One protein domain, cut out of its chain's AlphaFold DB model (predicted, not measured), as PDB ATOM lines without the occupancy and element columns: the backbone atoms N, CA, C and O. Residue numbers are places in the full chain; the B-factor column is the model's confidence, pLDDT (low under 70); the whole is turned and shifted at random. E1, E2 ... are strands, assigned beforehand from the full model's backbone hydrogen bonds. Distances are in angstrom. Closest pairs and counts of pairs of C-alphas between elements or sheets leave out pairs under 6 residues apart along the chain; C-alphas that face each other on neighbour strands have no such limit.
ATOM      1  N   PRO A 234     -30.073 -46.824  31.804       43.03
ATOM      2  CA  PRO A 234     -31.222 -45.998  32.136       43.03
ATOM      3  C   PRO A 234     -31.499 -45.065  30.960       43.03
ATOM      4  O   PRO A 234     -30.659 -44.231  30.599       43.03
ATOM      5  N   LEU A 235     -32.658 -45.252  30.325       50.03
ATOM      6  CA  LEU A 235     -33.113 -44.380  29.257       50.03
ATOM      7  C   LEU A 235     -33.213 -42.968  29.822       50.03
ATOM      8  O   LEU A 235     -34.014 -42.685  30.712       50.03
ATOM      9  N   LYS A 236     -32.391 -42.054  29.305       46.81
ATOM     10  CA  LYS A 236     -32.475 -40.636  29.656       46.81
ATOM     11  C   LYS A 236     -33.570 -39.965  28.820       46.81
ATOM     12  O   LYS A 236     -33.293 -39.151  27.947       46.81
ATOM     13  N   GLY A 237     -34.834 -40.271  29.106       57.19
ATOM     14  CA  GLY A 237     -35.982 -39.575  28.514       57.19
ATOM     15  C   GLY A 237     -36.163 -39.792  27.001       57.19
ATOM     16  O   GLY A 237     -36.306 -40.921  26.561       57.19
ATOM     17  N   LEU A 238     -36.188 -38.704  26.215       57.06
ATOM     18  CA  LEU A 238     -36.609 -38.629  24.793       57.06
ATOM     19  C   LEU A 238     -35.714 -39.360  23.781       57.06
ATOM     20  O   LEU A 238     -35.982 -39.309  22.580       57.06
ATOM     21  N   THR A 239     -34.625 -39.965  24.241       61.62
ATOM     22  CA  THR A 239     -33.608 -40.570  23.386       61.62
ATOM     23  C   THR A 239     -33.191 -41.915  23.937       61.62
ATOM     24  O   THR A 239     -32.796 -42.010  25.104       61.62
ATOM     25  N   TYR A 240     -33.181 -42.919  23.071       67.50
ATOM     26  CA  TYR A 240     -32.469 -44.162  23.325       67.50
ATOM     27  C   TYR A 240     -31.137 -44.128  22.578       67.50
ATOM     28  O   TYR A 240     -31.122 -43.942  21.363       67.50
ATOM     29  N   ASN A 241     -30.034 -44.257  23.316       65.88
ATOM     30  CA  ASN A 241     -28.693 -44.308  22.743       65.88
ATOM     31  C   ASN A 241     -28.170 -45.732  22.853       65.88
ATOM     32  O   ASN A 241     -27.987 -46.234  23.967       65.88
ATOM     33  N   GLU A 242     -27.883 -46.345  21.713       69.50
ATOM     34  CA  GLU A 242     -27.279 -47.670  21.663       69.50
ATOM     35  C   GLU A 242     -25.808 -47.566  21.256       69.50
ATOM     36  O   GLU A 242     -25.405 -46.658  20.523       69.50
ATOM     37  N   CYS A 243     -25.001 -48.489  21.777       64.69
ATOM     38  CA  CYS A 243     -23.605 -48.654  21.400       64.69
ATOM     39  C   CYS A 243     -23.439 -50.081  20.894       64.69
ATOM     40  O   CYS A 243     -23.547 -51.016  21.690       64.69
ATOM     41  N   SER A 244     -23.164 -50.250  19.605       71.25
ATOM     42  CA  SER A 244     -22.920 -51.568  19.022       71.25
ATOM     43  C   SER A 244     -21.478 -51.680  18.523       71.25
ATOM     44  O   SER A 244     -20.973 -50.729  17.922       71.25
ATOM     45  N   PRO A 245     -20.803 -52.821  18.747       76.25
ATOM     46  CA  PRO A 245     -19.471 -53.045  18.201       76.25
ATOM     47  C   PRO A 245     -19.524 -53.079  16.670       76.25
ATOM     48  O   PRO A 245     -20.486 -53.590  16.087       76.25
ATOM     49  N   LEU A 246     -18.488 -52.545  16.022       80.94
ATOM     50  CA  LEU A 246     -18.375 -52.560  14.566       80.94
ATOM     51  C   LEU A 246     -17.891 -53.930  14.056       80.94
ATOM     52  O   LEU A 246     -17.109 -54.607  14.728       80.94
ATOM     53  N   PRO A 247     -18.353 -54.376  12.875       80.94
ATOM     54  CA  PRO A 247     -17.950 -55.665  12.327       80.94
ATOM     55  C   PRO A 247     -16.506 -55.613  11.818       80.94
ATOM     56  O   PRO A 247     -16.199 -54.803  10.962       80.94
ATOM     57  N   TYR A 257     -31.135 -51.343  10.217       84.06
ATOM     58  CA  TYR A 257     -31.837 -51.119  11.473       84.06
ATOM     59  C   TYR A 257     -33.304 -50.780  11.205       84.06
ATOM     60  O   TYR A 257     -33.619 -49.815  10.504       84.06
ATOM     61  N   LYS A 258     -34.208 -51.570  11.782       83.25
ATOM     62  CA  LYS A 258     -35.650 -51.317  11.767       83.25
ATOM     63  C   LYS A 258     -36.106 -50.807  13.127       83.25
ATOM     64  O   LYS A 258     -35.722 -51.345  14.163       83.25
ATOM     65  N   THR A 259     -36.932 -49.770  13.099       79.25
ATOM     66  CA  THR A 259     -37.592 -49.203  14.276       79.25
ATOM     67  C   THR A 259     -39.096 -49.330  14.148       79.25
ATOM     68  O   THR A 259     -39.629 -49.365  13.041       79.25
ATOM     69  N   ILE A 260     -39.763 -49.327  15.296       81.12
ATOM     70  CA  ILE A 260     -41.221 -49.273  15.416       81.12
ATOM     71  C   ILE A 260     -41.765 -48.032  14.709       81.12
ATOM     72  O   ILE A 260     -41.168 -46.949  14.770       81.12
ATOM     73  N   ASP A 261     -42.955 -48.163  14.134       78.19
ATOM     74  CA  ASP A 261     -43.699 -47.043  13.575       78.19
ATOM     75  C   ASP A 261     -43.854 -45.890  14.581       78.19
ATOM     76  O   ASP A 261     -44.392 -46.025  15.689       78.19
ATOM     77  N   GLY A 262     -43.412 -44.704  14.158       76.50
ATOM     78  CA  GLY A 262     -43.416 -43.481  14.964       76.50
ATOM     79  C   GLY A 262     -42.091 -43.175  15.666       76.50
ATOM     80  O   GLY A 262     -41.966 -42.097  16.255       76.50
ATOM     81  N   LEU A 263     -41.090 -44.053  15.561       83.50
ATOM     82  CA  LEU A 263     -39.704 -43.799  15.957       83.50
ATOM     83  C   LEU A 263     -38.781 -43.793  14.735       83.50
ATOM     84  O   LEU A 263     -39.083 -44.389  13.704       83.50
ATOM     85  N   ARG A 264     -37.650 -43.096  14.849       82.69
ATOM     86  CA  ARG A 264     -36.592 -43.088  13.835       82.69
ATOM     87  C   ARG A 264     -35.214 -43.049  14.470       82.69
ATOM     88  O   ARG A 264     -35.046 -42.488  15.552       82.69
ATOM     89  N   ILE A 265     -34.234 -43.593  13.760       82.69
ATOM     90  CA  ILE A 265     -32.826 -43.545  14.147       82.69
ATOM     91  C   ILE A 265     -32.163 -42.341  13.490       82.69
ATOM     92  O   ILE A 265     -32.449 -42.012  12.343       82.69
ATOM     93  N   THR A 266     -31.303 -41.669  14.238       81.25
ATOM     94  CA  THR A 266     -30.573 -40.473  13.820       81.25
ATOM     95  C   THR A 266     -29.191 -40.449  14.460       81.25
ATOM     96  O   THR A 266     -28.892 -41.259  15.341       81.25
ATOM     97  N   ASN A 267     -28.365 -39.488  14.041       78.56
ATOM     98  CA  ASN A 267     -27.075 -39.200  14.662       78.56
ATOM     99  C   ASN A 267     -26.143 -40.421  14.734       78.56
ATOM    100  O   ASN A 267     -25.603 -40.743  15.794       78.56
ATOM    101  N   PHE A 268     -25.982 -41.117  13.610       83.62
ATOM    102  CA  PHE A 268     -25.009 -42.194  13.517       83.62
ATOM    103  C   PHE A 268     -23.590 -41.623  13.631       83.62
ATOM    104  O   PHE A 268     -23.208 -40.693  12.918       83.62
ATOM    105  N   GLN A 269     -22.811 -42.173  14.555       83.81
ATOM    106  CA  GLN A 269     -21.449 -41.750  14.852       83.81
ATOM    107  C   GLN A 269     -20.566 -42.970  15.076       83.81
ATOM    108  O   GLN A 269     -20.950 -43.888  15.799       83.81
ATOM    109  N   ILE A 270     -19.354 -42.946  14.534       83.88
ATOM    110  CA  ILE A 270     -18.299 -43.876  14.936       83.88
ATOM    111  C   ILE A 270     -17.451 -43.171  15.996       83.88
ATOM    112  O   ILE A 270     -16.948 -42.062  15.772       83.88
ATOM    113  N   ARG A 271     -17.333 -43.792  17.174       82.06
ATOM    114  CA  ARG A 271     -16.521 -43.284  18.288       82.06
ATOM    115  C   ARG A 271     -15.431 -44.273  18.641       82.06
ATOM    116  O   ARG A 271     -15.716 -45.456  18.817       82.06
ATOM    117  N   SER A 272     -14.228 -43.751  18.827       77.62
ATOM    118  CA  SER A 272     -13.088 -44.533  19.285       77.62
ATOM    119  C   SER A 272     -13.021 -44.578  20.806       77.62
ATOM    120  O   SER A 272     -13.293 -43.572  21.462       77.62
ATOM    121  N   SER A 273     -12.648 -45.722  21.388       65.69
ATOM    122  CA  SER A 273     -12.465 -45.834  22.844       65.69
ATOM    123  C   SER A 273     -11.370 -44.888  23.362       65.69
ATOM    124  O   SER A 273     -11.509 -44.314  24.441       65.69
ATOM    125  N   ASN A 274     -10.326 -44.669  22.554       59.16
ATOM    126  CA  ASN A 274      -9.133 -43.907  22.924       59.16
ATOM    127  C   ASN A 274      -9.217 -42.415  22.569       59.16
ATOM    128  O   ASN A 274      -8.426 -41.618  23.068       59.16
ATOM    129  N   ASN A 275     -10.180 -42.009  21.735       58.06
ATOM    130  CA  ASN A 275     -10.335 -40.629  21.284       58.06
ATOM    131  C   ASN A 275     -11.788 -40.169  21.427       58.06
ATOM    132  O   ASN A 275     -12.696 -40.760  20.854       58.06
ATOM    133  N   LYS A 276     -12.011 -39.028  22.096       59.88
ATOM    134  CA  LYS A 276     -13.342 -38.386  22.177       59.88
ATOM    135  C   LYS A 276     -13.868 -37.893  20.819       59.88
ATOM    136  O   LYS A 276     -15.002 -37.418  20.742       59.88
ATOM    137  N   ASN A 277     -13.058 -37.986  19.765       62.44
ATOM    138  CA  ASN A 277     -13.446 -37.602  18.418       62.44
ATOM    139  C   ASN A 277     -14.569 -38.517  17.926       62.44
ATOM    140  O   ASN A 277     -14.397 -39.719  17.737       62.44
ATOM    141  N   CYS A 278     -15.737 -37.911  17.742       68.69
ATOM    142  CA  CYS A 278     -16.899 -38.552  17.157       68.69
ATOM    143  C   CYS A 278     -16.885 -38.241  15.665       68.69
ATOM    144  O   CYS A 278     -16.937 -37.070  15.288       68.69
ATOM    145  N   THR A 279     -16.820 -39.269  14.826       73.12
ATOM    146  CA  THR A 279     -16.962 -39.090  13.379       73.12
ATOM    147  C   THR A 279     -18.431 -39.298  13.013       73.12
ATOM    148  O   THR A 279     -18.933 -40.417  13.136       73.12
ATOM    149  N   PRO A 280     -19.178 -38.234  12.660       76.44
ATOM    150  CA  PRO A 280     -20.546 -38.397  12.191       76.44
ATOM    151  C   PRO A 280     -20.522 -39.102  10.837       76.44
ATOM    152  O   PRO A 280     -19.739 -38.733   9.962       76.44
ATOM    153  N   ILE A 281     -21.396 -40.089  10.666       79.31
ATOM    154  CA  ILE A 281     -21.552 -40.810   9.404       79.31
ATOM    155  C   ILE A 281     -22.947 -40.560   8.838       79.31
ATOM    156  O   ILE A 281     -23.938 -40.509   9.570       79.31
ATOM    157  N   THR A 282     -23.032 -40.377   7.526       74.56
ATOM    158  CA  THR A 282     -24.313 -40.289   6.823       74.56
ATOM    159  C   THR A 282     -24.806 -41.681   6.500       74.56
ATOM    160  O   THR A 282     -24.037 -42.531   6.065       74.56
ATOM    161  N   VAL A 283     -26.089 -41.924   6.759       76.38
ATOM    162  CA  VAL A 283     -26.717 -43.238   6.622       76.38
ATOM    163  C   VAL A 283     -27.966 -43.082   5.780       76.38
ATOM    164  O   VAL A 283     -28.835 -42.270   6.092       76.38
ATOM    165  N   LEU A 284     -28.066 -43.876   4.719       74.50
ATOM    166  CA  LEU A 284     -29.244 -43.910   3.868       74.50
ATOM    167  C   LEU A 284     -30.202 -44.980   4.395       74.50
ATOM    168  O   LEU A 284     -29.794 -46.122   4.580       74.50
ATOM    169  N   ASN A 285     -31.473 -44.644   4.628       75.81
ATOM    170  CA  ASN A 285     -32.524 -45.610   4.994       75.81
ATOM    171  C   ASN A 285     -32.169 -46.546   6.171       75.81
ATOM    172  O   ASN A 285     -32.520 -47.725   6.146       75.81
ATOM    173  N   ASN A 286     -31.450 -46.044   7.184       80.81
ATOM    174  CA  ASN A 286     -30.945 -46.838   8.318       80.81
ATOM    175  C   ASN A 286     -30.125 -48.079   7.899       80.81
ATOM    176  O   ASN A 286     -30.056 -49.065   8.637       80.81
ATOM    177  N   SER A 287     -29.537 -48.038   6.702       84.88
ATOM    178  CA  SER A 287     -28.734 -49.105   6.121       84.88
ATOM    179  C   SER A 287     -27.260 -48.726   6.126       84.88
ATOM    180  O   SER A 287     -26.863 -47.678   5.620       84.88
ATOM    181  N   LEU A 288     -26.452 -49.581   6.743       86.75
ATOM    182  CA  LEU A 288     -25.020 -49.395   6.912       86.75
ATOM    183  C   LEU A 288     -24.274 -50.489   6.156       86.75
ATOM    184  O   LEU A 288     -24.617 -51.672   6.254       86.75
ATOM    185  N   TYR A 289     -23.242 -50.092   5.417       87.50
ATOM    186  CA  TYR A 289     -22.441 -50.981   4.586       87.50
ATOM    187  C   TYR A 289     -21.003 -51.008   5.089       87.50
ATOM    188  O   TYR A 289     -20.368 -49.968   5.250       87.50
ATOM    189  N   PHE A 290     -20.491 -52.211   5.322       87.12
ATOM    190  CA  PHE A 290     -19.142 -52.457   5.811       87.12
ATOM    191  C   PHE A 290     -18.413 -53.420   4.880       87.12
ATOM    192  O   PHE A 290     -19.004 -54.391   4.396       87.12
ATOM    193  N   LYS A 291     -17.132 -53.158   4.628       85.94
ATOM    194  CA  LYS A 291     -16.258 -54.036   3.845       85.94
ATOM    195  C   LYS A 291     -14.793 -53.762   4.183       85.94
ATOM    196  O   LYS A 291     -14.409 -52.599   4.272       85.94
ATOM    197  N   ASP A 292     -13.983 -54.811   4.338       83.50
ATOM    198  CA  ASP A 292     -12.536 -54.703   4.587       83.50
ATOM    199  C   ASP A 292     -12.192 -53.726   5.745       83.50
ATOM    200  O   ASP A 292     -11.298 -52.890   5.630       83.50
ATOM    201  N   SER A 293     -12.933 -53.796   6.866       80.81
ATOM    202  CA  SER A 293     -12.821 -52.869   8.021       80.81
ATOM    203  C   SER A 293     -13.065 -51.380   7.709       80.81
ATOM    204  O   SER A 293     -12.603 -50.495   8.432       80.81
ATOM    205  N   ASN A 294     -13.800 -51.093   6.634       84.50
ATOM    206  CA  ASN A 294     -14.239 -49.750   6.278       84.50
ATOM    207  C   ASN A 294     -15.762 -49.666   6.284       84.50
ATOM    208  O   ASN A 294     -16.453 -50.554   5.780       84.50
ATOM    209  N   TYR A 295     -16.280 -48.574   6.836       85.25
ATOM    210  CA  TYR A 295     -17.650 -48.147   6.614       85.25
ATOM    211  C   TYR A 295     -17.717 -47.409   5.275       85.25
ATOM    212  O   TYR A 295     -16.876 -46.551   5.003       85.25
ATOM    213  N   ILE A 296     -18.698 -47.760   4.448       84.25
ATOM    214  CA  ILE A 296     -18.927 -47.152   3.139       84.25
ATOM    215  C   ILE A 296     -20.131 -46.225   3.264       84.25
ATOM    216  O   ILE A 296     -21.265 -46.682   3.432       84.25
ATOM    217  N   ASP A 297     -19.879 -44.924   3.180       80.69
ATOM    218  CA  ASP A 297     -20.932 -43.921   3.129       80.69
ATOM    219  C   ASP A 297     -21.615 -43.953   1.760       80.69
ATOM    220  O   ASP A 297     -21.116 -43.387   0.793       80.69
ATOM    221  N   ALA A 298     -22.782 -44.593   1.692       70.69
ATOM    222  CA  ALA A 298     -23.541 -44.762   0.453       70.69
ATOM    223  C   ALA A 298     -23.997 -43.441  -0.200       70.69
ATOM    224  O   ALA A 298     -24.462 -43.461  -1.336       70.69
ATOM    225  N   MET A 299     -23.934 -42.306   0.510       71.56
ATOM    226  CA  MET A 299     -24.358 -41.011  -0.029       71.56
ATOM    227  C   MET A 299     -23.227 -40.259  -0.740       71.56
ATOM    228  O   MET A 299     -23.495 -39.534  -1.697       71.56
ATOM    229  N   HIS A 300     -21.985 -40.411  -0.274       74.69
ATOM    230  CA  HIS A 300     -20.827 -39.670  -0.792       74.69
ATOM    231  C   HIS A 300     -19.699 -40.582  -1.298       74.69
ATOM    232  O   HIS A 300     -18.650 -40.072  -1.684       74.69
ATOM    233  N   ASP A 301     -19.889 -41.905  -1.262       73.62
ATOM    234  CA  ASP A 301     -18.886 -42.934  -1.574       73.62
ATOM    235  C   ASP A 301     -17.562 -42.749  -0.807       73.62
ATOM    236  O   ASP A 301     -16.469 -43.036  -1.299       73.62
ATOM    237  N   VAL A 302     -17.654 -42.266   0.438       80.31
ATOM    238  CA  VAL A 302     -16.498 -42.052   1.320       80.31
ATOM    239  C   VAL A 302     -16.260 -43.285   2.187       80.31
ATOM    240  O   VAL A 302     -17.179 -43.835   2.797       80.31
ATOM    241  N   TYR A 303     -14.995 -43.694   2.279       82.25
ATOM    242  CA  TYR A 303     -14.561 -44.798   3.130       82.25
ATOM    243  C   TYR A 303     -14.087 -44.284   4.486       82.25
ATOM    244  O   TYR A 303     -13.133 -43.510   4.582       82.25
ATOM    245  N   HIS A 304     -14.720 -44.773   5.546       81.25
ATOM    246  CA  HIS A 304     -14.318 -44.506   6.919       81.25
ATOM    247  C   HIS A 304     -13.699 -45.762   7.519       81.25
ATOM    248  O   HIS A 304     -14.401 -46.721   7.847       81.25
ATOM    249  N   LYS A 305     -12.374 -45.759   7.663       83.38
ATOM    250  CA  LYS A 305     -11.652 -46.851   8.314       83.38
ATOM    251  C   LYS A 305     -11.926 -46.841   9.815       83.38
ATOM    252  O   LYS A 305     -11.873 -45.782  10.437       83.38
ATOM    253  N   TYR A 306     -12.172 -48.016  10.384       82.69
ATOM    254  CA  TYR A 306     -12.316 -48.196  11.827       82.69
ATOM    255  C   TYR A 306     -11.488 -49.380  12.330       82.69
ATOM    256  O   TYR A 306     -10.935 -50.174  11.569       82.69
ATOM    257  N   THR A 307     -11.374 -49.455  13.646       81.31
ATOM    258  CA  THR A 307     -10.583 -50.414  14.409       81.31
ATOM    259  C   THR A 307     -11.472 -51.190  15.377       81.31
ATOM    260  O   THR A 307     -12.653 -50.891  15.550       81.31
ATOM    261  N   LYS A 308     -10.911 -52.220  16.020       76.19
ATOM    262  CA  LYS A 308     -11.617 -53.050  17.013       76.19
ATOM    263  C   LYS A 308     -12.125 -52.257  18.218       76.19
ATOM    264  O   LYS A 308     -13.100 -52.665  18.845       76.19
ATOM    265  N   ASP A 309     -11.476 -51.139  18.509       78.81
ATOM    266  CA  ASP A 309     -11.791 -50.273  19.639       78.81
ATOM    267  C   ASP A 309     -12.885 -49.246  19.320       78.81
ATOM    268  O   ASP A 309     -13.300 -48.488  20.202       78.81
ATOM    269  N   ASP A 310     -13.360 -49.222  18.073       82.12
ATOM    270  CA  ASP A 310     -14.378 -48.293  17.613       82.12
ATOM    271  C   ASP A 310     -15.785 -48.896  17.723       82.12
ATOM    272  O   ASP A 310     -16.040 -50.075  17.460       82.12
ATOM    273  N   TRP A 311     -16.730 -48.044  18.101       82.44
ATOM    274  CA  TRP A 311     -18.116 -48.411  18.358       82.44
ATOM    275  C   TRP A 311     -19.046 -47.530  17.539       82.44
ATOM    276  O   TRP A 311     -18.820 -46.325  17.387       82.44
ATOM    277  N   LEU A 312     -20.134 -48.127  17.062       82.81
ATOM    278  CA  LEU A 312     -21.229 -47.402  16.441       82.81
ATOM    279  C   LEU A 312     -22.161 -46.869  17.526       82.81
ATOM    280  O   LEU A 312     -22.658 -47.624  18.363       82.81
ATOM    281  N   PHE A 313     -22.417 -45.571  17.474       82.38
ATOM    282  CA  PHE A 313     -23.377 -44.866  18.304       82.38
ATOM    283  C   PHE A 313     -24.493 -44.319  17.431       82.38
ATOM    284  O   PHE A 313     -24.235 -43.761  16.368       82.38
ATOM    285  N   TYR A 314     -25.725 -44.439  17.899       82.31
ATOM    286  CA  TYR A 314     -26.879 -43.824  17.257       82.31
ATOM    287  C   TYR A 314     -27.944 -43.470  18.293       82.31
ATOM    288  O   TYR A 314     -27.956 -44.010  19.404       82.31
ATOM    289  N   SER A 315     -28.835 -42.551  17.924       80.31
ATOM    290  CA  SER A 315     -29.915 -42.060  18.777       80.31
ATOM    291  C   SER A 315     -31.273 -42.338  18.143       80.31
ATOM    292  O   SER A 315     -31.526 -41.947  17.003       80.31
ATOM    293  N   VAL A 316     -32.175 -42.966  18.893       82.12
ATOM    294  CA  VAL A 316     -33.572 -43.168  18.488       82.12
ATOM    295  C   VAL A 316     -34.429 -42.040  19.053       82.12
ATOM    296  O   VAL A 316     -34.413 -41.798  20.261       82.12
ATOM    297  N   ILE A 317     -35.175 -41.360  18.181       83.00
ATOM    298  CA  ILE A 317     -36.050 -40.227  18.510       83.00
ATOM    299  C   ILE A 317     -37.448 -40.419  17.903       83.00
ATOM    300  O   ILE A 317     -37.598 -41.160  16.928       83.00
ATOM    301  N   PRO A 318     -38.491 -39.742  18.417       84.06
ATOM    302  CA  PRO A 318     -39.802 -39.780  17.788       84.06
ATOM    303  C   PRO A 318     -39.775 -39.096  16.415       84.06
ATOM    304  O   PRO A 318     -39.172 -38.028  16.232       84.06
ATOM    305  N   VAL A 319     -40.462 -39.706  15.446       84.19
ATOM    306  CA  VAL A 319     -40.641 -39.142  14.101       84.19
ATOM    307  C   VAL A 319     -41.309 -37.772  14.222       84.19
ATOM    308  O   VAL A 319     -42.096 -37.523  15.133       84.19
TER     309      VAL A 319
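What this domain is: This is residues 234 to 247 and 257 to 319 of the 484 residues of an uncharacterized protein of Rothia dentocariosa (UniProt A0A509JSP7). A strongly twisted sheet, with the long strands E3 and E8 side by side in its middle, has a small sheet of E5, E6 and E7 over part of one face, toward the end where E3 finishes and E8 starts. The two layers are only partly face to face, and E2 is a short piece by itself. The printed part has 77 residues, no named helix and eight strands, E1 to E8 in chain order; the class is all strand, and both sheets, E1 E8 E3 E4 and E5 E6 E7, are antiparallel. It is compact, with a radius of gyration of the C-alphas of 12.8 A and spans of 34 by 27 by 18 A.

How they stand to each other: Start at edge strand E1, residues 240 to 245, antiparallel to E8, residues 310 to 318; look for N 244 and O 312, 2.9 A apart. E8 is antiparallel to E3, residues 263 to 272, at 159 degrees, with N 266 and O 315 at 2.8 A. E3 forms a hairpin with edge strand E4, residues 278 to 280, with N 270 and O 279 at 2.9 A. The sheet is only just strongly twisted, its C-alphas up to 4.3 A off the best plane. E5, residues 287 to 291, E6, residues 294 to 297, and E7, residues 302 to 305, form a meander, each strand the antiparallel neighbour of the one before; find N 294 and O 291 at 2.9 A, and N 295 and O 304 at 2.8 A. E2, residues 257 to 259, pairs with no named strand; its closest C-alpha to E5 is Tyr 257 to Ser 287, 6.5 A.

Where its parts are: Find C-alpha 240 at (-32.469, -44.162, 23.325), where E1 begins its 16.6 A. E3 and E8 each run 26.8 A; E8 ends at C-alpha 318, (-39.802, -39.780, 17.788).

The domain as a whole: The C-alphas of Gly 237 and Asp 292 are farthest apart, 36.8 A. Residues 248 to 256 are not printed; C-alphas 247 and 257 stand 14.6 A apart across the cut. Of the links that are printed whole, E4 to E5 is short and the others are tight. Look for pLDDT under 70 at residues 234 to 243 and 273 to 278.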